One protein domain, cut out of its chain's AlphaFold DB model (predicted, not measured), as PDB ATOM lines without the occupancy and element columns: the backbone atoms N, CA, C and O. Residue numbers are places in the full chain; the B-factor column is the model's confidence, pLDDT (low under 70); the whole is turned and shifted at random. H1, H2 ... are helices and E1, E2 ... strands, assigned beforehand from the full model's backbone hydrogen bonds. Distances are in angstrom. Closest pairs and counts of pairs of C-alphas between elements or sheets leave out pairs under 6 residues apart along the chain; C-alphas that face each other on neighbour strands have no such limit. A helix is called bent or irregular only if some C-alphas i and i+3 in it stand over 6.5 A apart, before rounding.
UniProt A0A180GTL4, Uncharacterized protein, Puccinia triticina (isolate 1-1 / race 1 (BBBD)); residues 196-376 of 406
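What this domain is: This is residues 196 to 376 of the 406 residues of an uncharacterized protein of Puccinia triticina (isolate 1-1 / race 1 (BBBD)) (UniProt A0A180GTL4). The long helix H2 runs through the middle of a helical body, with the small strand hairpin E1 and E2 at its first end and H7 across its last end. H1 and H3 pack on H2 and run back against its direction, H5 crosses it steeply, and H4 folds back beside H5; short H6 makes a corner between H5 and H7, while H8 leads off from the end of H7 and touches no helix. The printed part has 181 residues, with eight named helices and two named strands in the order H1, E1, E2, H2, H3, H4, H5, H6, H7, H8; the sheet, E1 - E2, is antiparallel and the class is mostly helix. The whole is compact, with a radius of gyration of the C-alphas of 17.2 A, and spans 48 by 39 by 25 A.

Where its parts are: The sheet is made of E1, residues 214 to 217, and E2, residues 220 to 223; C-alpha 214 is at (56.527, -19.342, -41.555). H2, residues 224 to 248, follows directly and is the longest helix, 36.9 A from C-alpha 224 at (53.371, -21.815, -36.878) to C-alpha 248 at (18.463, -28.183, -26.825). H1, residues 196 to 209, comes before the sheet and measures 18.5 A. After H2 come H3, residues 255 to 271, 24.5 A; H4, residues 296 to 306, 15.3 A; and H5, residues 313 to 331, 26.5 A. H6, residues 333 to 339, is short, and H7, residues 343 to 359, measures 24.7 A. H8, residues 362 to 374, measures 16.7 A and ends with C-alpha 374 at (41.715, -13.743, -19.707); it is irregular, with C-alphas 369 and 372 7.6 A apart.

How they stand to each other: E1 and E2 form a hairpin, with N 215 and O 222 2.9 A apart and N 217 and O 220 2.8 A apart, both within hydrogen-bond range. The closest C-alphas of E1 and H4 are those of Ile 217 and Ile 302, 6.8 A apart. H2 is the hub, touching five helices. Its residues 224 to 232 touch H1, closest at the C-alphas of Cys 205 and Ala 224, 6.3 A, at a shallow tilt of 16 degrees, opposite ways. H2 and H3 form a helical hairpin, closest at the C-alphas of Leu 246 and Glu 255, 6.3 A; the tilt of 32 degrees is only just shallow. H5 touches H2 with residues 316 to 324, closest at the C-alphas of Ile 238 and Ser 320, 4.8 A, at a steep tilt of 62 degrees. H4 and H5 form another helical hairpin, closest at the C-alphas of Ala 297 and Leu 323, 6.1 A, at a shallow tilt of 22 degrees. H7 touches H2 at residues 241 to 248, closest at the C-alphas of Leu 245 and Ala 353, 5.2 A, about perpendicular at 89 degrees. H6 and H7 touch only at the corner, closest at the C-alphas of Phe 339 and Phe 346, 4.9 A. H7 and H8 are close but not clearly touching, with the C-alphas of Glu 357 and Ala 363 7.3 A apart. Every O i to N i+4 pair is within hydrogen-bond range in H3, H4, H5 and H7; the counts are 9 of 10 in H1, 20 of 21 in H2, 7 of 9 in H8 and 1 of 3 in H6, where 3 of 4 O i to N i+3 pairs are within range.

The domain as a whole: The two C-alphas farthest apart are those of Gly 285 and Arg 359, 52.1 A. The printed part has no cut. The link from H3 to H4, residues 272 to 295, is long. The mean pLDDT of the printed part is 80.5; residues 196 to 220, 282 to 289 and 361 to 376 are under 70.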
ATOM      1  N   LYS A 196      44.391 -34.889 -30.264       65.56
ATOM      2  CA  LYS A 196      44.424 -35.541 -31.589       65.56
ATOM      3  C   LYS A 196      44.543 -34.500 -32.704       65.56
ATOM      4  O   LYS A 196      45.412 -34.645 -33.560       65.56
ATOM      5  N   HIS A 197      43.796 -33.400 -32.613       62.00
ATOM      6  CA  HIS A 197      43.914 -32.251 -33.526       62.00
ATOM      7  C   HIS A 197      45.239 -31.550 -33.414       62.00
ATOM      8  O   HIS A 197      45.901 -31.305 -34.414       62.00
ATOM      9  N   THR A 198      45.655 -31.273 -32.180       61.22
ATOM     10  CA  THR A 198      46.959 -30.673 -31.934       61.22
ATOM     11  C   THR A 198      48.043 -31.594 -32.476       61.22
ATOM     12  O   THR A 198      49.013 -31.080 -32.994       61.22
ATOM     13  N   LYS A 199      47.892 -32.926 -32.434       66.88
ATOM     14  CA  LYS A 199      48.827 -33.869 -33.062       66.88
ATOM     15  C   LYS A 199      48.803 -33.791 -34.588       66.88
ATOM     16  O   LYS A 199      49.879 -33.652 -35.140       66.88
ATOM     17  N   LEU A 200      47.650 -33.852 -35.261       62.03
ATOM     18  CA  LEU A 200      47.573 -33.745 -36.733       62.03
ATOM     19  C   LEU A 200      48.123 -32.404 -37.231       62.03
ATOM     20  O   LEU A 200      49.006 -32.365 -38.085       62.03
ATOM     21  N   PHE A 201      47.680 -31.324 -36.594       61.84
ATOM     22  CA  PHE A 201      48.179 -29.979 -36.829       61.84
ATOM     23  C   PHE A 201      49.680 -29.882 -36.519       61.84
ATOM     24  O   PHE A 201      50.435 -29.325 -37.306       61.84
ATOM     25  N   ASN A 202      50.147 -30.457 -35.404       60.41
ATOM     26  CA  ASN A 202      51.572 -30.506 -35.082       60.41
ATOM     27  C   ASN A 202      52.338 -31.317 -36.110       60.41
ATOM     28  O   ASN A 202      53.423 -30.893 -36.431       60.41
ATOM     29  N   TYR A 203      51.846 -32.447 -36.617       59.03
ATOM     30  CA  TYR A 203      52.571 -33.233 -37.616       59.03
ATOM     31  C   TYR A 203      52.793 -32.413 -38.885       59.03
ATOM     32  O   TYR A 203      53.917 -32.333 -39.370       59.03
ATOM     33  N   GLN A 204      51.761 -31.720 -39.364       59.47
ATOM     34  CA  GLN A 204      51.888 -30.855 -40.538       59.47
ATOM     35  C   GLN A 204      52.694 -29.579 -40.254       59.47
ATOM     36  O   GLN A 204      53.448 -29.137 -41.113       59.47
ATOM     37  N   CYS A 205      52.616 -29.005 -39.050       54.06
ATOM     38  CA  CYS A 205      53.432 -27.849 -38.668       54.06
ATOM     39  C   CYS A 205      54.865 -28.198 -38.243       54.06
ATOM     40  O   CYS A 205      55.731 -27.339 -38.356       54.06
ATOM     41  N   LEU A 206      55.146 -29.416 -37.774       48.97
ATOM     42  CA  LEU A 206      56.477 -29.893 -37.372       48.97
ATOM     43  C   LEU A 206      57.379 -30.036 -38.591       48.97
ATOM     44  O   LEU A 206      58.528 -29.616 -38.522       48.97
ATOM     45  N   ILE A 207      56.820 -30.471 -39.727       54.88
ATOM     46  CA  ILE A 207      57.490 -30.410 -41.038       54.88
ATOM     47  C   ILE A 207      57.981 -28.976 -41.345       54.88
ATOM     48  O   ILE A 207      58.973 -28.789 -42.041       54.88
ATOM     49  N   HIS A 208      57.337 -27.947 -40.780       50.12
ATOM     50  CA  HIS A 208      57.721 -26.542 -40.940       50.12
ATOM     51  C   HIS A 208      58.526 -25.952 -39.760       50.12
ATOM     52  O   HIS A 208      59.212 -24.946 -39.945       50.12
ATOM     53  N   GLN A 209      58.484 -26.542 -38.558       46.31
ATOM     54  CA  GLN A 209      59.173 -26.008 -37.373       46.31
ATOM     55  C   GLN A 209      60.680 -26.279 -37.364       46.31
ATOM     56  O   GLN A 209      61.416 -25.435 -36.856       46.31
ATOM     57  N   GLU A 210      61.154 -27.371 -37.971       49.75
ATOM     58  CA  GLU A 210      62.598 -27.669 -38.048       49.75
ATOM     59  C   GLU A 210      63.398 -26.621 -38.846       49.75
ATOM     60  O   GLU A 210      64.620 -26.565 -38.749       49.75
ATOM     61  N   THR A 211      62.724 -25.723 -39.571       48.84
ATOM     62  CA  THR A 211      63.354 -24.640 -40.349       48.84
ATOM     63  C   THR A 211      63.086 -23.233 -39.801       48.84
ATOM     64  O   THR A 211      63.436 -22.249 -40.450       48.84
ATOM     65  N   GLY A 212      62.430 -23.089 -38.639       50.53
ATOM     66  CA  GLY A 212      61.915 -21.781 -38.197       50.53
ATOM     67  C   GLY A 212      60.874 -21.196 -39.170       50.53
ATOM     68  O   GLY A 212      60.674 -19.979 -39.232       50.53
ATOM     69  N   GLY A 213      60.240 -22.064 -39.968       55.84
ATOM     70  CA  GLY A 213      59.464 -21.714 -41.145       55.84
ATOM     71  C   GLY A 213      58.125 -21.065 -40.813       55.84
ATOM     72  O   GLY A 213      57.310 -21.575 -40.044       55.84
ATOM     73  N   LYS A 214      57.869 -19.922 -41.447       56.19
ATOM     74  CA  LYS A 214      56.527 -19.342 -41.555       56.19
ATOM     75  C   LYS A 214      55.643 -20.310 -42.352       56.19
ATOM     76  O   LYS A 214      56.041 -20.742 -43.431       56.19
ATOM     77  N   VAL A 215      54.444 -20.613 -41.857       62.97
ATOM     78  CA  VAL A 215      53.457 -21.417 -42.594       62.97
ATOM     79  C   VAL A 215      52.621 -20.469 -43.444       62.97
ATOM     80  O   VAL A 215      52.129 -19.459 -42.941       62.97
ATOM     81  N   ALA A 216      52.475 -20.760 -44.734       60.09
ATOM     82  CA  ALA A 216      51.647 -19.951 -45.616       60.09
ATOM     83  C   ALA A 216      50.171 -20.358 -45.478       60.09
ATOM     84  O   ALA A 216      49.799 -21.468 -45.842       60.09
ATOM     85  N   ILE A 217      49.324 -19.446 -45.003       67.00
ATOM     86  CA  ILE A 217      47.864 -19.590 -45.048       67.00
ATOM     87  C   ILE A 217      47.373 -18.796 -46.240       67.00
ATOM     88  O   ILE A 217      47.447 -17.563 -46.237       67.00
ATOM     89  N   SER A 218      46.878 -19.480 -47.267       66.75
ATOM     90  CA  SER A 218      46.434 -18.806 -48.490       66.75
ATOM     91  C   SER A 218      47.502 -17.841 -49.057       66.75
ATOM     92  O   SER A 218      47.209 -16.722 -49.468       66.75
ATOM     93  N   GLY A 219      48.782 -18.236 -48.993       62.78
ATOM     94  CA  GLY A 219      49.918 -17.420 -49.448       62.78
ATOM     95  C   GLY A 219      50.449 -16.386 -48.442       62.78
ATOM     96  O   GLY A 219      51.451 -15.733 -48.725       62.78
ATOM     97  N   TYR A 220      49.842 -16.247 -47.257       68.56
ATOM     98  CA  TYR A 220      50.303 -15.313 -46.225       68.56
ATOM     99  C   TYR A 220      51.105 -16.030 -45.141       68.56
ATOM    100  O   TYR A 220      50.576 -16.946 -44.511       68.56
ATOM    101  N   PRO A 221      52.354 -15.616 -44.876       73.56
ATOM    102  CA  PRO A 221      53.160 -16.238 -43.842       73.56
ATOM    103  C   PRO A 221      52.619 -15.905 -42.449       73.56
ATOM    104  O   PRO A 221      52.567 -14.734 -42.063       73.56
ATOM    105  N   VAL A 222      52.288 -16.932 -41.674       78.56
ATOM    106  CA  VAL A 222      51.916 -16.836 -40.259       78.56
ATOM    107  C   VAL A 222      52.875 -17.709 -39.440       78.56
ATOM    108  O   VAL A 222      53.213 -18.816 -39.877       78.56
ATOM    109  N   PRO A 223      53.362 -17.246 -38.273       82.50
ATOM    110  CA  PRO A 223      54.158 -18.090 -37.389       82.50
ATOM    111  C   PRO A 223      53.386 -19.358 -37.007       82.50
ATOM    112  O   PRO A 223      52.235 -19.288 -36.572       82.50
ATOM    113  N   ALA A 224      54.019 -20.527 -37.142       81.19
ATOM    114  CA  ALA A 224      53.371 -21.815 -36.878       81.19
ATOM    115  C   ALA A 224      52.797 -21.914 -35.451       81.19
ATOM    116  O   ALA A 224      51.749 -22.523 -35.235       81.19
ATOM    117  N   LEU A 225      53.472 -21.290 -34.477       83.81
ATOM    118  CA  LEU A 225      53.036 -21.260 -33.083       83.81
ATOM    119  C   LEU A 225      51.729 -20.469 -32.910       83.81
ATOM    120  O   LEU A 225      50.790 -20.974 -32.298       83.81
ATOM    121  N   ASP A 226      51.643 -19.272 -33.493       86.38
ATOM    122  CA  ASP A 226      50.440 -18.433 -33.427       86.38
ATOM    123  C   ASP A 226      49.264 -19.118 -34.120       86.38
ATOM    124  O   ASP A 226      48.145 -19.136 -33.601       86.38
ATOM    125  N   LEU A 227      49.534 -19.752 -35.262       86.56
ATOM    126  CA  LEU A 227      48.529 -20.496 -36.004       86.56
ATOM    127  C   LEU A 227      47.960 -21.657 -35.183       86.56
ATOM    128  O   LEU A 227      46.742 -21.812 -35.090       86.56
ATOM    129  N   LYS A 228      48.837 -22.423 -34.528       86.62
ATOM    130  CA  LYS A 228      48.456 -23.513 -33.622       86.62
ATOM    131  C   LYS A 228      47.562 -23.023 -32.489       86.62
ATOM    132  O   LYS A 228      46.565 -23.672 -32.174       86.62
ATOM    133  N   HIS A 229      47.922 -21.903 -31.861       89.25
ATOM    134  CA  HIS A 229      47.137 -21.329 -30.770       89.25
ATOM    135  C   HIS A 229      45.754 -20.892 -31.246       89.25
ATOM    136  O   HIS A 229      44.755 -21.345 -30.690       89.25
ATOM    137  N   ARG A 230      45.682 -20.121 -32.335       90.19
ATOM    138  CA  ARG A 230      44.406 -19.649 -32.893       90.19
ATOM    139  C   ARG A 230      43.504 -20.789 -33.319       90.19
ATOM    140  O   ARG A 230      42.312 -20.762 -33.024       90.19
ATOM    141  N   PHE A 231      44.069 -21.796 -33.982       89.88
ATOM    142  CA  PHE A 231      43.314 -22.960 -34.417       89.88
ATOM    143  C   PHE A 231      42.763 -23.756 -33.229       89.88
ATOM    144  O   PHE A 231      41.598 -24.157 -33.228       89.88
ATOM    145  N   LYS A 232      43.575 -23.929 -32.178       89.56
ATOM    146  CA  LYS A 232      43.148 -24.571 -30.931       89.56
ATOM    147  C   LYS A 232      42.011 -23.802 -30.258       89.56
ATOM    148  O   LYS A 232      41.054 -24.431 -29.811       89.56
ATOM    149  N   ASP A 233      42.110 -22.480 -30.178       91.31
ATOM    150  CA  ASP A 233      41.093 -21.652 -29.528       91.31
ATOM    151  C   ASP A 233      39.780 -21.637 -30.322       91.31
ATOM    152  O   ASP A 233      38.716 -21.816 -29.731       91.31
ATOM    153  N   LEU A 234      39.856 -21.568 -31.656       93.56
ATOM    154  CA  LEU A 234      38.691 -21.707 -32.533       93.56
ATOM    155  C   LEU A 234      38.012 -23.067 -32.359       93.56
ATOM    156  O   LEU A 234      36.811 -23.134 -32.129       93.56
ATOM    157  N   THR A 235      38.782 -24.156 -32.410       91.44
ATOM    158  CA  THR A 235      38.243 -25.521 -32.283       91.44
ATOM    159  C   THR A 235      37.540 -25.717 -30.942       91.44
ATOM    160  O   THR A 235      36.446 -26.274 -30.886       91.44
ATOM    161  N   LYS A 236      38.132 -25.221 -29.848       90.50
ATOM    162  CA  LYS A 236      37.497 -25.287 -28.527       90.50
ATOM    163  C   LYS A 236      36.184 -24.509 -28.472       90.50
ATOM    164  O   LYS A 236      35.238 -24.990 -27.852       90.50
ATOM    165  N   MET A 237      36.136 -23.322 -29.077       94.31
ATOM    166  CA  MET A 237      34.925 -22.504 -29.101       94.31
ATOM    167  C   MET A 237      33.830 -23.153 -29.958       94.31
ATOM    168  O   MET A 237      32.684 -23.204 -29.522       94.31
ATOM    169  N   ILE A 238      34.182 -23.742 -31.107       94.62
ATOM    170  CA  ILE A 238      33.257 -24.528 -31.940       94.62
ATOM    171  C   ILE A 238      32.654 -25.681 -31.134       94.62
ATOM    172  O   ILE A 238      31.434 -25.777 -31.046       94.62
ATOM    173  N   ILE A 239      33.483 -26.515 -30.498       90.94
ATOM    174  CA  ILE A 239      33.001 -27.654 -29.695       90.94
ATOM    175  C   ILE A 239      32.091 -27.165 -28.564       90.94
ATOM    176  O   ILE A 239      31.040 -27.747 -28.314       90.94
ATOM    177  N   TYR A 240      32.465 -26.074 -27.892       91.31
ATOM    178  CA  TYR A 240      31.654 -25.501 -26.824       91.31
ATOM    179  C   TYR A 240      30.265 -25.059 -27.316       91.31
ATOM    180  O   TYR A 240      29.252 -25.475 -26.751       91.31
ATOM    181  N   CYS A 241      30.212 -24.241 -28.369       94.19
ATOM    182  CA  CYS A 241      28.955 -23.762 -28.940       94.19
ATOM    183  C   CYS A 241      28.109 -24.912 -29.500       94.19
ATOM    184  O   CYS A 241      26.887 -24.891 -29.375       94.19
ATOM    185  N   HIS A 242      28.749 -25.924 -30.085       94.31
ATOM    186  CA  HIS A 242      28.066 -27.087 -30.631       94.31
ATOM    187  C   HIS A 242      27.437 -27.954 -29.539       94.31
ATOM    188  O   HIS A 242      26.251 -28.256 -29.616       94.31
ATOM    189  N   ALA A 243      28.181 -28.264 -28.477       91.25
ATOM    190  CA  ALA A 243      27.655 -29.014 -27.341       91.25
ATOM    191  C   ALA A 243      26.486 -28.281 -26.659       91.25
ATOM    192  O   ALA A 243      25.511 -28.909 -26.252       91.25
ATOM    193  N   ALA A 244      26.550 -26.946 -26.568       92.00
ATOM    194  CA  ALA A 244      25.425 -26.142 -26.092       92.00
ATOM    195  C   ALA A 244      24.185 -26.336 -26.981       92.00
ATOM    196  O   ALA A 244      23.095 -26.597 -26.474       92.00
ATOM    197  N   LEU A 245      24.362 -26.258 -28.303       93.88
ATOM    198  CA  LEU A 245      23.293 -26.441 -29.285       93.88
ATOM    199  C   LEU A 245      22.688 -27.854 -29.239       93.88
ATOM    200  O   LEU A 245      21.468 -28.000 -29.234       93.88
ATOM    201  N   LEU A 246      23.514 -28.898 -29.144       91.62
ATOM    202  CA  LEU A 246      23.054 -30.290 -29.099       91.62
ATOM    203  C   LEU A 246      22.155 -30.591 -27.893       91.62
ATOM    204  O   LEU A 246      21.264 -31.429 -27.991       91.62
ATOM    205  N   ARG A 247      22.336 -29.888 -26.769       89.12
ATOM    206  CA  ARG A 247      21.520 -30.091 -25.556       89.12
ATOM    207  C   ARG A 247      20.079 -29.635 -25.690       89.12
ATOM    208  O   ARG A 247      19.227 -30.122 -24.949       89.12
ATOM    209  N   ILE A 248      19.817 -28.685 -26.581       90.62
ATOM    210  CA  ILE A 248      18.463 -28.183 -26.825       90.62
ATOM    211  C   ILE A 248      17.821 -28.815 -28.058       90.62
ATOM    212  O   ILE A 248      16.599 -28.787 -28.189       90.62
ATOM    213  N   LEU A 249      18.632 -29.378 -28.955       87.94
ATOM    214  CA  LEU A 249      18.133 -30.104 -30.105       87.94
ATOM    215  C   LEU A 249      17.408 -31.385 -29.664       87.94
ATOM    216  O   LEU A 249      17.732 -31.968 -28.624       87.94
ATOM    217  N   PRO A 250      16.423 -31.859 -30.448       85.19
ATOM    218  CA  PRO A 250      15.802 -33.151 -30.201       85.19
ATOM    219  C   PRO A 250      16.868 -34.252 -30.099       85.19
ATOM    220  O   PRO A 250      17.812 -34.282 -30.887       85.19
ATOM    221  N   LYS A 251      16.691 -35.203 -29.170       80.50
ATOM    222  CA  LYS A 251      17.618 -36.335 -28.923       80.50
ATOM    223  C   LYS A 251      17.712 -37.347 -30.078       80.50
ATOM    224  O   LYS A 251      18.122 -38.485 -29.878       80.50
ATOM    225  N   THR A 252      17.298 -36.962 -31.278       75.94
ATOM    226  CA  THR A 252      17.403 -37.768 -32.495       75.94
ATOM    227  C   THR A 252      18.848 -37.927 -32.957       75.94
ATOM    228  O   THR A 252      19.127 -38.811 -33.756       75.94
ATOM    229  N   ILE A 253      19.760 -37.084 -32.468       77.44
ATOM    230  CA  ILE A 253      21.179 -37.123 -32.807       77.44
ATOM    231  C   ILE A 253      21.964 -37.521 -31.559       77.44
ATOM    232  O   ILE A 253      21.838 -36.888 -30.510       77.44
ATOM    233  N   GLU A 254      22.780 -38.568 -31.665       82.94
ATOM    234  CA  GLU A 254      23.712 -38.922 -30.597       82.94
ATOM    235  C   GLU A 254      24.772 -37.821 -30.451       82.94
ATOM    236  O   GLU A 254      25.542 -37.573 -31.378       82.94
ATOM    237  N   GLU A 255      24.828 -37.167 -29.281       78.75
ATOM    238  CA  GLU A 255      25.705 -36.009 -29.005       78.75
ATOM    239  C   GLU A 255      27.169 -36.297 -29.378       78.75
ATOM    240  O   GLU A 255      27.796 -35.541 -30.117       78.75
ATOM    241  N   THR A 256      27.682 -37.456 -28.951       77.12
ATOM    242  CA  THR A 256      29.052 -37.895 -29.245       77.12
ATOM    243  C   THR A 256      29.310 -38.055 -30.743       77.12
ATOM    244  O   THR A 256      30.391 -37.718 -31.221       77.12
ATOM    245  N   GLN A 257      28.340 -38.588 -31.490       84.69
ATOM    246  CA  GLN A 257      28.487 -38.796 -32.928       84.69
ATOM    247  C   GLN A 257      28.458 -37.457 -33.669       84.69
ATOM    248  O   GLN A 257      29.315 -37.210 -34.513       84.69
ATOM    249  N   ALA A 258      27.551 -36.557 -33.283       85.38
ATOM    250  CA  ALA A 258      27.453 -35.224 -33.868       85.38
ATOM    251  C   ALA A 258      28.742 -34.409 -33.702       85.38
ATOM    252  O   ALA A 258      29.170 -33.735 -34.642       85.38
ATOM    253  N   ASP A 259      29.361 -34.468 -32.520       85.50
ATOM    254  CA  ASP A 259      30.642 -33.805 -32.259       85.50
ATOM    255  C   ASP A 259      31.757 -34.368 -33.152       85.50
ATOM    256  O   ASP A 259      32.505 -33.599 -33.762       85.50
ATOM    257  N   ASN A 260      31.838 -35.698 -33.282       88.75
ATOM    258  CA  ASN A 260      32.817 -36.358 -34.151       88.75
ATOM    259  C   ASN A 260      32.607 -36.006 -35.634       88.75
ATOM    260  O   ASN A 260      33.582 -35.857 -36.374       88.75
ATOM    261  N   ASP A 261      31.357 -35.860 -36.074       93.00
ATOM    262  CA  ASP A 261      31.025 -35.546 -37.465       93.00
ATOM    263  C   ASP A 261      31.332 -34.083 -37.809       93.00
ATOM    264  O   ASP A 261      31.954 -33.810 -38.842       93.00
ATOM    265  N   LEU A 262      30.992 -33.138 -36.922       94.38
ATOM    266  CA  LEU A 262      31.376 -31.728 -37.071       94.38
ATOM    267  C   LEU A 262      32.901 -31.576 -37.094       94.38
ATOM    268  O   LEU A 262      33.456 -30.815 -37.892       94.38
ATOM    269  N   GLU A 263      33.587 -32.315 -36.230       89.62
ATOM    270  CA  GLU A 263      35.040 -32.365 -36.195       89.62
ATOM    271  C   GLU A 263      35.627 -32.867 -37.519       89.62
ATOM    272  O   GLU A 263      36.509 -32.221 -38.097       89.62
ATOM    273  N   ALA A 264      35.163 -34.026 -37.991       91.12
ATOM    274  CA  ALA A 264      35.632 -34.625 -39.233       91.12
ATOM    275  C   ALA A 264      35.385 -33.682 -40.416       91.12
ATOM    276  O   ALA A 264      36.266 -33.496 -41.261       91.12
ATOM    277  N   TRP A 265      34.226 -33.023 -40.431       95.81
ATOM    278  CA  TRP A 265      33.911 -31.989 -41.403       95.81
ATOM    279  C   TRP A 265      34.894 -30.815 -41.330       95.81
ATOM    280  O   TRP A 265      35.425 -30.414 -42.365       95.81
ATOM    281  N   LEU A 266      35.211 -30.297 -40.139       94.50
ATOM    282  CA  LEU A 266      36.150 -29.181 -39.979       94.50
ATOM    283  C   LEU A 266      37.568 -29.549 -40.448       94.50
ATOM    284  O   LEU A 266      38.194 -28.767 -41.166       94.50
ATOM    285  N   ILE A 267      38.062 -30.745 -40.098       91.25
ATOM    286  CA  ILE A 267      39.341 -31.274 -40.609       91.25
ATOM    287  C   ILE A 267      39.316 -31.289 -42.137       91.25
ATOM    288  O   ILE A 267      40.260 -30.812 -42.775       91.25
ATOM    289  N   LYS A 268      38.237 -31.819 -42.723       94.06
ATOM    290  CA  LYS A 268      38.070 -31.903 -44.173       94.06
ATOM    291  C   LYS A 268      38.161 -30.522 -44.816       94.06
ATOM    292  O   LYS A 268      38.950 -30.346 -45.735       94.06
ATOM    293  N   GLN A 269      37.460 -29.518 -44.283       93.94
ATOM    294  CA  GLN A 269      37.517 -28.147 -44.812       93.94
ATOM    295  C   GLN A 269      38.942 -27.567 -44.837       93.94
ATOM    296  O   GLN A 269      39.283 -26.784 -45.728       93.94
ATOM    297  N   ILE A 270      39.780 -27.933 -43.869       91.50
ATOM    298  CA  ILE A 270      41.103 -27.330 -43.690       91.50
ATOM    299  C   ILE A 270      42.169 -28.037 -44.515       91.50
ATOM    300  O   ILE A 270      42.977 -27.365 -45.156       91.50
ATOM    301  N   PHE A 271      42.185 -29.369 -44.489       89.44
ATOM    302  CA  PHE A 271      43.307 -30.155 -45.005       89.44
ATOM    303  C   PHE A 271      43.003 -30.883 -46.312       89.44
ATOM    304  O   PHE A 271      43.926 -31.178 -47.065       89.44
ATOM    305  N   GLY A 272      41.734 -31.180 -46.585       90.81
ATOM    306  CA  GLY A 272      41.325 -31.965 -47.749       90.81
ATOM    307  C   GLY A 272      39.918 -31.598 -48.200       90.81
ATOM    308  O   GLY A 272      39.027 -32.446 -48.114       90.81
ATOM    309  N   PRO A 273      39.687 -30.336 -48.605       92.56
ATOM    310  CA  PRO A 273      38.370 -29.907 -49.050       92.56
ATOM    311  C   PRO A 273      37.993 -30.629 -50.346       92.56
ATOM    312  O   PRO A 273      38.847 -30.872 -51.194       92.56
ATOM    313  N   ASP A 274      36.703 -30.918 -50.532       89.88
ATOM    314  CA  ASP A 274      36.217 -31.500 -51.796       89.88
ATOM    315  C   ASP A 274      36.387 -30.533 -52.971       89.88
ATOM    316  O   ASP A 274      36.566 -30.940 -54.116       89.88
ATOM    317  N   VAL A 275      36.301 -29.235 -52.679       86.44
ATOM    318  CA  VAL A 275      36.391 -28.157 -53.655       86.44
ATOM    319  C   VAL A 275      37.385 -27.138 -53.138       86.44
ATOM    320  O   VAL A 275      37.208 -26.602 -52.043       86.44
ATOM    321  N   GLY A 276      38.386 -26.831 -53.958       85.06
ATOM    322  CA  GLY A 276      39.336 -25.773 -53.667       85.06
ATOM    323  C   GLY A 276      40.672 -26.245 -53.112       85.06
ATOM    324  O   GLY A 276      41.004 -27.427 -53.129       85.06
ATOM    325  N   LEU A 277      41.464 -25.282 -52.645       87.88
ATOM    326  CA  LEU A 277      42.769 -25.545 -52.043       87.88
ATOM    327  C   LEU A 277      42.630 -25.766 -50.536       87.88
ATOM    328  O   LEU A 277      41.759 -25.189 -49.883       87.88
ATOM    329  N   ALA A 278      43.518 -26.588 -49.976       89.12
ATOM    330  CA  ALA A 278      43.635 -26.732 -48.531       89.12
ATOM    331  C   ALA A 278      43.967 -25.374 -47.886       89.12
ATOM    332  O   ALA A 278      44.821 -24.627 -48.368       89.12
ATOM    333  N   VAL A 279      43.306 -25.072 -46.765       89.00
ATOM    334  CA  VAL A 279      43.554 -23.854 -45.976       89.00
ATOM    335  C   VAL A 279      44.957 -23.885 -45.377       89.00
ATOM    336  O   VAL A 279      45.645 -22.861 -45.333       89.00
ATOM    337  N   ILE A 280      45.370 -25.068 -44.919       84.69
ATOM    338  CA  ILE A 280      46.698 -25.335 -44.374       84.69
ATOM    339  C   ILE A 280      47.270 -26.518 -45.140       84.69
ATOM    340  O   ILE A 280      46.743 -27.626 -45.078       84.69
ATOM    341  N   GLY A 281      48.360 -26.282 -45.858       80.12
ATOM    342  CA  GLY A 281      49.031 -27.303 -46.644       80.12
ATOM    343  C   GLY A 281      50.429 -26.866 -47.050       80.12
ATOM    344  O   GLY A 281      50.806 -25.700 -46.903       80.12
ATOM    345  N   GLN A 282      51.205 -27.817 -47.564       68.56
ATOM    346  CA  GLN A 282      52.532 -27.537 -48.089       68.56
ATOM    347  C   GLN A 282      52.401 -26.883 -49.469       68.56
ATOM    348  O   GLN A 282      51.891 -27.483 -50.410       68.56
ATOM    349  N   ALA A 283      52.863 -25.640 -49.583       62.62
ATOM    350  CA  ALA A 283      52.937 -24.928 -50.849       62.62
ATOM    351  C   ALA A 283      54.321 -25.136 -51.476       62.62
ATOM    352  O   ALA A 283      55.323 -24.653 -50.945       62.62
ATOM    353  N   THR A 284      54.394 -25.826 -52.614       63.12
ATOM    354  CA  THR A 284      55.596 -25.857 -53.455       63.12
ATOM    355  C   THR A 284      55.504 -24.730 -54.491       63.12
ATOM    356  O   THR A 284      54.795 -24.824 -55.486       63.12
ATOM    357  N   GLY A 285      56.202 -23.616 -54.243       69.38
ATOM    358  CA  GLY A 285      56.310 -22.489 -55.183       69.38
ATOM    359  C   GLY A 285      55.428 -21.268 -54.878       69.38
ATOM    360  O   GLY A 285      54.777 -21.171 -53.837       69.38
ATOM    361  N   LYS A 286      55.451 -20.280 -55.786       61.88
ATOM    362  CA  LYS A 286      54.654 -19.044 -55.686       61.88
ATOM    363  C   LYS A 286      53.204 -19.330 -56.085       61.88
ATOM    364  O   LYS A 286      52.843 -19.202 -57.249       61.88
ATOM    365  N   LEU A 287      52.373 -19.706 -55.120       61.44
ATOM    366  CA  LEU A 287      50.933 -19.856 -55.336       61.44
ATOM    367  C   LEU A 287      50.255 -18.481 -55.417       61.44
ATOM    368  O   LEU A 287      50.164 -17.758 -54.424       61.44
ATOM    369  N   ALA A 288      49.749 -18.138 -56.602       62.88
ATOM    370  CA  ALA A 288      48.786 -17.056 -56.770       62.88
ATOM    371  C   ALA A 288      47.427 -17.522 -56.223       62.88
ATOM    372  O   ALA A 288      46.638 -18.165 -56.911       62.88
ATOM    373  N   MET A 289      47.185 -17.258 -54.942       65.06
ATOM    374  CA  MET A 289      45.953 -17.645 -54.256       65.06
ATOM    375  C   MET A 289      44.817 -16.674 -54.597       65.06
ATOM    376  O   MET A 289      44.722 -15.594 -54.015       65.06
ATOM    377  N   ASP A 290      43.934 -17.062 -55.520       74.81
ATOM    378  CA  ASP A 290      42.640 -16.387 -55.697       74.81
ATOM    379  C   ASP A 290      41.637 -16.886 -54.636       74.81
ATOM    380  O   ASP A 290      41.558 -18.087 -54.348       74.81
ATOM    381  N   ARG A 291      40.841 -15.968 -54.074       72.19
ATOM    382  CA  ARG A 291      39.729 -16.263 -53.156       72.19
ATOM    383  C   ARG A 291      38.719 -17.235 -53.763       72.19
ATOM    384  O   ARG A 291      38.095 -17.980 -53.017       72.19
ATOM    385  N   ARG A 292      38.595 -17.266 -55.094       80.31
ATOM    386  CA  ARG A 292      37.699 -18.180 -55.828       80.31
ATOM    387  C   ARG A 292      37.985 -19.667 -55.585       80.31
ATOM    388  O   ARG A 292      37.109 -20.487 -55.822       80.31
ATOM    389  N   HIS A 293      39.171 -20.013 -55.084       85.69
ATOM    390  CA  HIS A 293      39.543 -21.393 -54.767       85.69
ATOM    391  C   HIS A 293      39.114 -21.854 -53.374       85.69
ATOM    392  O   HIS A 293      39.509 -22.942 -52.975       85.69
ATOM    393  N   HIS A 294      38.387 -21.045 -52.605       89.94
ATOM    394  CA  HIS A 294      37.982 -21.413 -51.254       89.94
ATOM    395  C   HIS A 294      36.474 -21.282 -51.105       89.94
ATOM    396  O   HIS A 294      35.877 -20.280 -51.504       89.94
ATOM    397  N   ASN A 295      35.852 -22.280 -50.489       92.81
ATOM    398  CA  ASN A 295      34.442 -22.194 -50.138       92.81
ATOM    399  C   ASN A 295      34.220 -21.229 -48.953       92.81
ATOM    400  O   ASN A 295      35.159 -20.701 -48.348       92.81
ATOM    401  N   ARG A 296      32.953 -20.991 -48.598       94.12
ATOM    402  CA  ARG A 296      32.589 -20.026 -47.548       94.12
ATOM    403  C   ARG A 296      33.158 -20.385 -46.170       94.12
ATOM    404  O   ARG A 296      33.632 -19.488 -45.475       94.12
ATOM    405  N   ALA A 297      33.153 -21.662 -45.789       95.44
ATOM    406  CA  ALA A 297      33.713 -22.110 -44.511       95.44
ATOM    407  C   ALA A 297      35.227 -21.875 -44.470       95.44
ATOM    408  O   ALA A 297      35.754 -21.300 -43.519       95.44
ATOM    409  N   GLN A 298      35.919 -22.223 -45.553       94.38
ATOM    410  CA  GLN A 298      37.350 -21.985 -45.693       94.38
ATOM    411  C   GLN A 298      37.697 -20.497 -45.659       94.38
ATOM    412  O   GLN A 298      38.667 -20.117 -45.010       94.38
ATOM    413  N   CYS A 299      36.892 -19.641 -46.292       93.62
ATOM    414  CA  CYS A 299      37.089 -18.194 -46.247       93.62
ATOM    415  C   CYS A 299      37.005 -17.644 -44.817       93.62
ATOM    416  O   CYS A 299      37.838 -16.819 -44.446       93.62
ATOM    417  N   LEU A 300      36.051 -18.122 -44.009       95.06
ATOM    418  CA  LEU A 300      35.934 -17.745 -42.596       95.06
ATOM    419  C   LEU A 300      37.151 -18.203 -41.790       95.06
ATOM    420  O   LEU A 300      37.740 -17.408 -41.058       95.06
ATOM    421  N   ILE A 301      37.573 -19.457 -41.972       94.50
ATOM    422  CA  ILE A 301      38.751 -20.004 -41.290       94.50
ATOM    423  C   ILE A 301      40.003 -19.214 -41.688       94.50
ATOM    424  O   ILE A 301      40.757 -18.779 -40.824       94.50
ATOM    425  N   ILE A 302      40.219 -18.963 -42.982       92.56
ATOM    426  CA  ILE A 302      41.361 -18.185 -43.480       92.56
ATOM    427  C   ILE A 302      41.343 -16.767 -42.908       92.56
ATOM    428  O   ILE A 302      42.385 -16.291 -42.459       92.56
ATOM    429  N   ALA A 303      40.191 -16.091 -42.925       92.25
ATOM    430  CA  ALA A 303      40.057 -14.736 -42.396       92.25
ATOM    431  C   ALA A 303      40.445 -14.685 -40.913       92.25
ATOM    432  O   ALA A 303      41.290 -13.875 -40.531       92.25
ATOM    433  N   TYR A 304      39.916 -15.619 -40.122       93.88
ATOM    434  CA  TYR A 304      40.216 -15.742 -38.703       93.88
ATOM    435  C   TYR A 304      41.694 -16.068 -38.433       93.88
ATOM    436  O   TYR A 304      42.360 -15.409 -37.637       93.88
ATOM    437  N   LEU A 305      42.263 -17.059 -39.127       91.19
ATOM    438  CA  LEU A 305      43.642 -17.486 -38.873       91.19
ATOM    439  C   LEU A 305      44.680 -16.442 -39.324       91.19
ATOM    440  O   LEU A 305      45.775 -16.384 -38.753       91.19
ATOM    441  N   ARG A 306      44.345 -15.602 -40.313       89.31
ATOM    442  CA  ARG A 306      45.212 -14.526 -40.829       89.31
ATOM    443  C   ARG A 306      45.206 -13.252 -39.991       89.31
ATOM    444  O   ARG A 306      46.074 -12.403 -40.213       89.31
ATOM    445  N   GLU A 307      44.255 -13.088 -39.079       88.12
ATOM    446  CA  GLU A 307      44.136 -11.888 -38.252       88.12
ATOM    447  C   GLU A 307      45.457 -11.616 -37.525       88.12
ATOM    448  O   GLU A 307      45.992 -12.499 -36.881       88.12
ATOM    449  N   LYS A 308      46.090 -10.447 -37.670       80.75
ATOM    450  CA  LYS A 308      47.461 -10.265 -37.140       80.75
ATOM    451  C   LYS A 308      47.503 -10.216 -35.616       80.75
ATOM    452  O   LYS A 308      48.499 -10.625 -35.025       80.75
ATOM    453  N   GLN A 309      46.443  -9.718 -34.995       82.69
ATOM    454  CA  GLN A 309      46.364  -9.543 -33.552       82.69
ATOM    455  C   GLN A 309      45.875 -10.827 -32.872       82.69
ATOM    456  O   GLN A 309      45.520 -11.804 -33.535       82.69
ATOM    457  N   ALA A 310      45.942 -10.869 -31.542       77.94
ATOM    458  CA  ALA A 310      45.229 -11.910 -30.814       77.94
ATOM    459  C   ALA A 310      43.735 -11.695 -31.101       77.94
ATOM    460  O   ALA A 310      43.268 -10.579 -30.871       77.94
ATOM    461  N   PRO A 311      43.023 -12.689 -31.656       80.19
ATOM    462  CA  PRO A 311      41.630 -12.503 -32.016       80.19
ATOM    463  C   PRO A 311      40.837 -12.170 -30.757       80.19
ATOM    464  O   PRO A 311      40.975 -12.834 -29.723       80.19
ATOM    465  N   GLU A 312      40.025 -11.123 -30.844       90.75
ATOM    466  CA  GLU A 312      39.085 -10.795 -29.785       90.75
ATOM    467  C   GLU A 312      38.127 -11.971 -29.596       90.75
ATOM    468  O   GLU A 312      37.766 -12.663 -30.552       90.75
ATOM    469  N   ILE A 313      37.705 -12.216 -28.355       89.12
ATOM    470  CA  ILE A 313      36.810 -13.338 -28.043       89.12
ATOM    471  C   ILE A 313      35.527 -13.299 -28.887       89.12
ATOM    472  O   ILE A 313      34.998 -14.347 -29.252       89.12
ATOM    473  N   GLU A 314      35.082 -12.096 -29.252       88.75
ATOM    474  CA  GLU A 314      33.946 -11.835 -30.134       88.75
ATOM    475  C   GLU A 314      34.175 -12.394 -31.544       88.75
ATOM    476  O   GLU A 314      33.311 -13.099 -32.067       88.75
ATOM    477  N   ASN A 315      35.364 -12.194 -32.123       91.06
ATOM    478  CA  ASN A 315      35.727 -12.752 -33.430       91.06
ATOM    479  C   ASN A 315      35.795 -14.280 -33.392       91.06
ATOM    480  O   ASN A 315      35.297 -14.941 -34.310       91.06
ATOM    481  N   ILE A 316      36.377 -14.856 -32.331       94.12
ATOM    482  CA  ILE A 316      36.436 -16.316 -32.153       94.12
ATOM    483  C   ILE A 316      35.013 -16.876 -32.094       94.12
ATOM    484  O   ILE A 316      34.689 -17.833 -32.800       94.12
ATOM    485  N   PHE A 317      34.158 -16.267 -31.273       93.69
ATOM    486  CA  PHE A 317      32.778 -16.688 -31.085       93.69
ATOM    487  C   PHE A 317      31.969 -16.567 -32.381       93.69
ATOM    488  O   PHE A 317      31.420 -17.567 -32.838       93.69
ATOM    489  N   SER A 318      31.977 -15.397 -33.028       94.69
ATOM    490  CA  SER A 318      31.268 -15.139 -34.290       94.69
ATOM    491  C   SER A 318      31.695 -16.095 -35.412       94.69
ATOM    492  O   SER A 318      30.856 -16.669 -36.116       94.69
ATOM    493  N   THR A 319      33.001 -16.352 -35.538       95.88
ATOM    494  CA  THR A 319      33.524 -17.321 -36.511       95.88
ATOM    495  C   THR A 319      33.049 -18.737 -36.184       95.88
ATOM    496  O   THR A 319      32.614 -19.463 -37.077       95.88
ATOM    497  N   SER A 320      33.086 -19.124 -34.906       96.44
ATOM    498  CA  SER A 320      32.706 -20.469 -34.457       96.44
ATOM    499  C   SER A 320      31.245 -20.779 -34.762       96.44
ATOM    500  O   SER A 320      30.943 -21.798 -35.380       96.44
ATOM    501  N   ILE A 321      30.340 -19.878 -34.385       96.19
ATOM    502  CA  ILE A 321      28.902 -20.065 -34.598       96.19
ATOM    503  C   ILE A 321      28.539 -20.041 -36.089       96.19
ATOM    504  O   ILE A 321      27.691 -20.814 -36.528       96.19
ATOM    505  N   SER A 322      29.246 -19.237 -36.889       96.75
ATOM    506  CA  SER A 322      29.085 -19.218 -38.347       96.75
ATOM    507  C   SER A 322      29.515 -20.540 -38.984       96.75
ATOM    508  O   SER A 322      28.842 -21.039 -39.884       96.75
ATOM    509  N   LEU A 323      30.619 -21.134 -38.517       97.44
ATOM    510  CA  LEU A 323      31.083 -22.438 -38.998       97.44
ATOM    511  C   LEU A 323      30.114 -23.562 -38.625       97.44
ATOM    512  O   LEU A 323      29.847 -24.418 -39.464       97.44
ATOM    513  N   ILE A 324      29.544 -23.526 -37.419       96.94
ATOM    514  CA  ILE A 324      28.501 -24.474 -36.997       96.94
ATOM    515  C   ILE A 324      27.264 -24.336 -37.890       96.94
ATOM    516  O   ILE A 324      26.774 -25.336 -38.410       96.94
ATOM    517  N   GLY A 325      26.788 -23.110 -38.124       96.38
ATOM    518  CA  GLY A 325      25.645 -22.871 -39.008       96.38
ATOM    519  C   GLY A 325      25.890 -23.393 -40.427       96.38
ATOM    520  O   GLY A 325      25.037 -24.078 -40.988       96.38
ATOM    521  N   LEU A 326      27.083 -23.150 -40.987       96.81
ATOM    522  CA  LEU A 326      27.470 -23.702 -42.289       96.81
ATOM    523  C   LEU A 326      27.479 -25.229 -42.286       96.81
ATOM    524  O   LEU A 326      26.942 -25.816 -43.220       96.81
ATOM    525  N   TYR A 327      28.032 -25.861 -41.250       97.06
ATOM    526  CA  TYR A 327      28.041 -27.316 -41.121       97.06
ATOM    527  C   TYR A 327      26.628 -27.902 -41.173       97.06
ATOM    528  O   TYR A 327      26.367 -28.765 -42.011       97.06
ATOM    529  N   TYR A 328      25.700 -27.411 -40.345       96.12
ATOM    530  CA  TYR A 328      24.328 -27.921 -40.358       96.12
ATOM    531  C   TYR A 328      23.648 -27.677 -41.706       96.12
ATOM    532  O   TYR A 328      23.037 -28.587 -42.260       96.12
ATOM    533  N   LYS A 329      23.813 -26.480 -42.276       95.44
ATOM    534  CA  LYS A 329      23.186 -26.108 -43.547       95.44
ATOM    535  C   LYS A 329      23.689 -26.934 -44.733       95.44
ATOM    536  O   LYS A 329      22.903 -27.245 -45.624       95.44
ATOM    537  N   THR A 330      24.979 -27.272 -44.776       95.12
ATOM    538  CA  THR A 330      25.563 -28.013 -45.909       95.12
ATOM    539  C   THR A 330      25.557 -29.522 -45.718       95.12
ATOM    540  O   THR A 330      25.399 -30.249 -46.692       95.12
ATOM    541  N   SER A 331      25.778 -29.994 -44.491       95.12
ATOM    542  CA  SER A 331      26.053 -31.408 -44.211       95.12
ATOM    543  C   SER A 331      24.865 -32.132 -43.587       95.12
ATOM    544  O   SER A 331      24.767 -33.345 -43.730       95.12
ATOM    545  N   LEU A 332      23.965 -31.410 -42.911       94.44
ATOM    546  CA  LEU A 332      22.813 -31.975 -42.202       94.44
ATOM    547  C   LEU A 332      21.516 -31.216 -42.544       94.44
ATOM    548  O   LEU A 332      20.862 -30.684 -41.642       94.44
ATOM    549  N   PRO A 333      21.107 -31.159 -43.826       94.44
ATOM    550  CA  PRO A 333      19.956 -30.362 -44.252       94.44
ATOM    551  C   PRO A 333      18.651 -30.773 -43.557       94.44
ATOM    552  O   PRO A 333      17.816 -29.923 -43.266       94.44
ATOM    553  N   ASP A 334      18.479 -32.054 -43.225       92.88
ATOM    554  CA  ASP A 334      17.289 -32.521 -42.503       92.88
ATOM    555  C   ASP A 334      17.244 -32.007 -41.059       92.88
ATOM    556  O   ASP A 334      16.175 -31.683 -40.548       92.88
ATOM    557  N   VAL A 335      18.402 -31.875 -40.406       91.81
ATOM    558  CA  VAL A 335      18.493 -31.263 -39.074       91.81
ATOM    559  C   VAL A 335      18.335 -29.752 -39.178       91.81
ATOM    560  O   VAL A 335      17.697 -29.147 -38.321       91.81
ATOM    561  N   TRP A 336      18.867 -29.143 -40.242       94.06
ATOM    562  CA  TRP A 336      18.728 -27.714 -40.495       94.06
ATOM    563  C   TRP A 336      17.260 -27.271 -40.562       94.06
ATOM    564  O   TRP A 336      16.900 -26.237 -39.998       94.06
ATOM    565  N   ARG A 337      16.387 -28.102 -41.147       92.38
ATOM    566  CA  ARG A 337      14.931 -27.877 -41.169       92.38
ATOM    567  C   ARG A 337      14.317 -27.722 -39.781       92.38
ATOM    568  O   ARG A 337      13.364 -26.961 -39.626       92.38
ATOM    569  N   ASN A 338      14.874 -28.374 -38.759       90.25
ATOM    570  CA  ASN A 338      14.391 -28.245 -37.379       90.25
ATOM    571  C   ASN A 338      14.654 -26.852 -36.789       90.25
ATOM    572  O   ASN A 338      14.000 -26.473 -35.821       90.25
ATOM    573  N   PHE A 339      15.550 -26.067 -37.393       90.94
ATOM    574  CA  PHE A 339      15.727 -24.646 -37.091       90.94
ATOM    575  C   PHE A 339      14.740 -23.746 -37.856       90.94
ATOM    576  O   PHE A 339      14.953 -22.542 -37.959       90.94
ATOM    577  N   GLY A 340      13.683 -24.309 -38.449       89.25
ATOM    578  CA  GLY A 340      12.713 -23.562 -39.251       89.25
ATOM    579  C   GLY A 340      13.239 -23.156 -40.630       89.25
ATOM    580  O   GLY A 340      12.789 -22.147 -41.167       89.25
ATOM    581  N   ASP A 341      14.218 -23.895 -41.171       88.94
ATOM    582  CA  ASP A 341      14.811 -23.700 -42.508       88.94
ATOM    583  C   ASP A 341      15.369 -22.293 -42.788       88.94
ATOM    584  O   ASP A 341      15.659 -21.923 -43.929       88.94
ATOM    585  N   SER A 342      15.575 -21.500 -41.742       93.75
ATOM    586  CA  SER A 342      16.019 -20.118 -41.846       93.75
ATOM    587  C   SER A 342      17.264 -19.892 -41.005       93.75
ATOM    588  O   SER A 342      17.427 -20.457 -39.924       93.75
ATOM    589  N   ASP A 343      18.141 -19.012 -41.493       92.88
ATOM    590  CA  ASP A 343      19.307 -18.587 -40.719       92.88
ATOM    591  C   ASP A 343      18.847 -17.962 -39.386       92.88
ATOM    592  O   ASP A 343      19.449 -18.217 -38.349       92.88
ATOM    593  N   GLN A 344      17.733 -17.216 -39.393       94.75
ATOM    594  CA  GLN A 344      17.144 -16.605 -38.198       94.75
ATOM    595  C   GLN A 344      16.771 -17.641 -37.130       94.75
ATOM    596  O   GLN A 344      17.174 -17.495 -35.976       94.75
ATOM    597  N   GLY A 345      16.057 -18.704 -37.502       94.50
ATOM    598  CA  GLY A 345      15.652 -19.735 -36.545       94.50
ATOM    599  C   GLY A 345      16.837 -20.529 -35.986       94.50
ATOM    600  O   GLY A 345      16.837 -20.883 -34.803       94.50
ATOM    601  N   PHE A 346      17.905 -20.721 -36.770       95.50
ATOM    602  CA  PHE A 346      19.169 -21.258 -36.252       95.50
ATOM    603  C   PHE A 346      19.767 -20.345 -35.176       95.50
ATOM    604  O   PHE A 346      20.144 -20.823 -34.104       95.50
ATOM    605  N   TRP A 347      19.823 -19.034 -35.428       93.56
ATOM    606  CA  TRP A 347      20.372 -18.068 -34.473       93.56
ATOM    607  C   TRP A 347      19.573 -18.004 -33.175       93.56
ATOM    608  O   TRP A 347      20.168 -18.027 -32.098       93.56
ATOM    609  N   GLU A 348      18.246 -17.970 -33.263       94.50
ATOM    610  CA  GLU A 348      17.360 -17.957 -32.093       94.50
ATOM    611  C   GLU A 348      17.533 -19.223 -31.252       94.50
ATOM    612  O   GLU A 348      17.658 -19.157 -30.025       94.50
ATOM    613  N   THR A 349      17.630 -20.374 -31.919       94.94
ATOM    614  CA  THR A 349      17.864 -21.666 -31.270       94.94
ATOM    615  C   THR A 349      19.224 -21.669 -30.573       94.94
ATOM    616  O   THR A 349      19.313 -21.952 -29.378       94.94
ATOM    617  N   LEU A 350      20.292 -21.266 -31.263       94.00
ATOM    618  CA  LEU A 350      21.630 -21.184 -30.682       94.00
ATOM    619  C   LEU A 350      21.700 -20.205 -29.501       94.00
ATOM    620  O   LEU A 350      22.336 -20.509 -28.489       94.00
ATOM    621  N   GLN A 351      21.038 -19.052 -29.600       92.69
ATOM    622  CA  GLN A 351      20.960 -18.094 -28.502       92.69
ATOM    623  C   GLN A 351      20.276 -18.720 -27.283       92.69
ATOM    624  O   GLN A 351      20.830 -18.659 -26.182       92.69
ATOM    625  N   ALA A 352      19.128 -19.377 -27.472       93.94
ATOM    626  CA  ALA A 352      18.438 -20.085 -26.398       93.94
ATOM    627  C   ALA A 352      19.330 -21.173 -25.767       93.94
ATOM    628  O   ALA A 352      19.356 -21.324 -24.543       93.94
ATOM    629  N   ALA A 353      20.125 -21.876 -26.581       93.44
ATOM    630  CA  ALA A 353      21.091 -22.877 -26.126       93.44
ATOM    631  C   ALA A 353      22.129 -22.281 -25.168       93.44
ATOM    632  O   ALA A 353      22.352 -22.782 -24.064       93.44
ATOM    633  N   LEU A 354      22.743 -21.172 -25.580       91.31
ATOM    634  CA  LEU A 354      23.794 -20.502 -24.819       91.31
ATOM    635  C   LEU A 354      23.250 -19.824 -23.554       91.31
ATOM    636  O   LEU A 354      23.917 -19.805 -22.516       91.31
ATOM    637  N   GLU A 355      22.027 -19.295 -23.604       91.81
ATOM    638  CA  GLU A 355      21.355 -18.753 -22.423       91.81
ATOM    639  C   GLU A 355      21.019 -19.840 -21.400       91.81
ATOM    640  O   GLU A 355      21.208 -19.623 -20.198       91.81
ATOM    641  N   ASN A 356      20.587 -21.018 -21.855       89.75
ATOM    642  CA  ASN A 356      20.371 -22.171 -20.984       89.75
ATOM    643  C   ASN A 356      21.687 -22.621 -20.336       89.75
ATOM    644  O   ASN A 356      21.754 -22.736 -19.112       89.75
ATOM    645  N   GLU A 357      22.767 -22.760 -21.105       87.69
ATOM    646  CA  GLU A 357      24.101 -23.094 -20.575       87.69
ATOM    647  C   GLU A 357      24.585 -22.129 -19.486       87.69
ATOM    648  O   GLU A 357      25.181 -22.532 -18.477       87.69
ATOM    649  N   LYS A 358      24.297 -20.836 -19.658       84.06
ATOM    650  CA  LYS A 358      24.613 -19.814 -18.660       84.06
ATOM    651  C   LYS A 358      23.842 -20.028 -17.356       84.06
ATOM    652  O   LYS A 358      24.413 -19.817 -16.287       84.06
ATOM    653  N   ARG A 359      22.571 -20.439 -17.435       79.81
ATOM    654  CA  ARG A 359      21.715 -20.707 -16.263       79.81
ATOM    655  C   ARG A 359      22.150 -21.963 -15.509       79.81
ATOM    656  O   ARG A 359      22.144 -21.950 -14.284       79.81
ATOM    657  N   PHE A 360      22.595 -23.002 -16.215       74.62
ATOM    658  CA  PHE A 360      22.996 -24.284 -15.615       74.62
ATOM    659  C   PHE A 360      24.473 -24.352 -15.177       74.62
ATOM    660  O   PHE A 360      24.984 -25.416 -14.832       74.62
ATOM    661  N   GLY A 361      25.166 -23.209 -15.120       60.44
ATOM    662  CA  GLY A 361      26.441 -23.089 -14.405       60.44
ATOM    663  C   GLY A 361      27.688 -23.516 -15.184       60.44
ATOM    664  O   GLY A 361      28.780 -23.547 -14.609       60.44
ATOM    665  N   LEU A 362      27.599 -23.768 -16.495       57.84
ATOM    666  CA  LEU A 362      28.802 -24.041 -17.290       57.84
ATOM    667  C   LEU A 362      29.701 -22.801 -17.423       57.84
ATOM    668  O   LEU A 362      30.917 -22.934 -17.548       57.84
ATOM    669  N   ALA A 363      29.139 -21.595 -17.269       52.66
ATOM    670  CA  ALA A 363      29.891 -20.341 -17.179       52.66
ATOM    671  C   ALA A 363      30.965 -20.363 -16.069       52.66
ATOM    672  O   ALA A 363      32.058 -19.832 -16.264       52.66
ATOM    673  N   HIS A 364      30.711 -21.047 -14.945       52.38
ATOM    674  CA  HIS A 364      31.711 -21.249 -13.891       52.38
ATOM    675  C   HIS A 364      32.854 -22.175 -14.353       52.38
ATOM    676  O   HIS A 364      34.019 -21.930 -14.045       52.38
ATOM    677  N   ARG A 365      32.551 -23.198 -15.165       55.75
ATOM    678  CA  ARG A 365      33.527 -24.169 -15.701       55.75
ATOM    679  C   ARG A 365      34.356 -23.620 -16.869       55.75
ATOM    680  O   ARG A 365      35.524 -23.971 -17.036       55.75
ATOM    681  N   ILE A 366      33.781 -22.719 -17.661       53.97
ATOM    682  CA  ILE A 366      34.497 -21.943 -18.684       53.97
ATOM    683  C   ILE A 366      35.422 -20.943 -18.000       53.97
ATOM    684  O   ILE A 366      36.591 -20.863 -18.362       53.97
ATOM    685  N   ALA A 367      34.950 -20.241 -16.966       48.09
ATOM    686  CA  ALA A 367      35.787 -19.329 -16.195       48.09
ATOM    687  C   ALA A 367      36.995 -20.042 -15.566       48.09
ATOM    688  O   ALA A 367      38.071 -19.457 -15.530       48.09
ATOM    689  N   THR A 368      36.880 -21.304 -15.139       50.22
ATOM    690  CA  THR A 368      38.036 -22.082 -14.656       50.22
ATOM    691  C   THR A 368      38.927 -22.620 -15.781       50.22
ATOM    692  O   THR A 368      40.146 -22.623 -15.625       50.22
ATOM    693  N   THR A 369      38.367 -22.997 -16.936       50.53
ATOM    694  CA  THR A 369      39.132 -23.542 -18.079       50.53
ATOM    695  C   THR A 369      39.833 -22.457 -18.919       50.53
ATOM    696  O   THR A 369      40.900 -22.697 -19.484       50.53
ATOM    697  N   TYR A 370      39.270 -21.246 -18.979       45.44
ATOM    698  CA  TYR A 370      39.775 -20.098 -19.750       45.44
ATOM    699  C   TYR A 370      40.384 -18.981 -18.882       45.44
ATOM    700  O   TYR A 370      40.967 -18.042 -19.429       45.44
ATOM    701  N   ARG A 371      40.346 -19.092 -17.542       36.91
ATOM    702  CA  ARG A 371      40.990 -18.141 -16.604       36.91
ATOM    703  C   ARG A 371      42.434 -17.763 -16.971       36.91
ATOM    704  O   ARG A 371      42.757 -16.582 -16.869       36.91
ATOM    705  N   PRO A 372      43.310 -18.683 -17.425       38.53
ATOM    706  CA  PRO A 372      44.694 -18.323 -17.742       38.53
ATOM    707  C   PRO A 372      44.848 -17.419 -18.976       38.53
ATOM    708  O   PRO A 372      45.885 -16.774 -19.120       38.53
ATOM    709  N   ILE A 373      43.849 -17.384 -19.866       42.19
ATOM    710  CA  ILE A 373      43.875 -16.611 -21.120       42.19
ATOM    711  C   ILE A 373      43.350 -15.186 -20.884       42.19
ATOM    712  O   ILE A 373      43.852 -14.239 -21.481       42.19
ATOM    713  N   ILE A 374      42.405 -15.019 -19.954       37.88
ATOM    714  CA  ILE A 374      41.715 -13.743 -19.707       37.88
ATOM    715  C   ILE A 374      42.556 -12.775 -18.848       37.88
ATOM    716  O   ILE A 374      42.449 -11.564 -19.013       37.88
ATOM    717  N   TYR A 375      43.450 -13.271 -17.982       29.66
ATOM    718  CA  TYR A 375      44.141 -12.428 -16.987       29.66
ATOM    719  C   TYR A 375      45.615 -12.092 -17.268       29.66
ATOM    720  O   TYR A 375      46.236 -11.409 -16.461       29.66
ATOM    721  N   LYS A 376      46.208 -12.512 -18.394       34.06
ATOM    722  CA  LYS A 376      47.616 -12.167 -18.696       34.06
ATOM    723  C   LYS A 376      47.809 -10.860 -19.475       34.06
ATOM    724  O   LYS A 376      48.953 -10.491 -19.729       34.06
TER     725      LYS A 376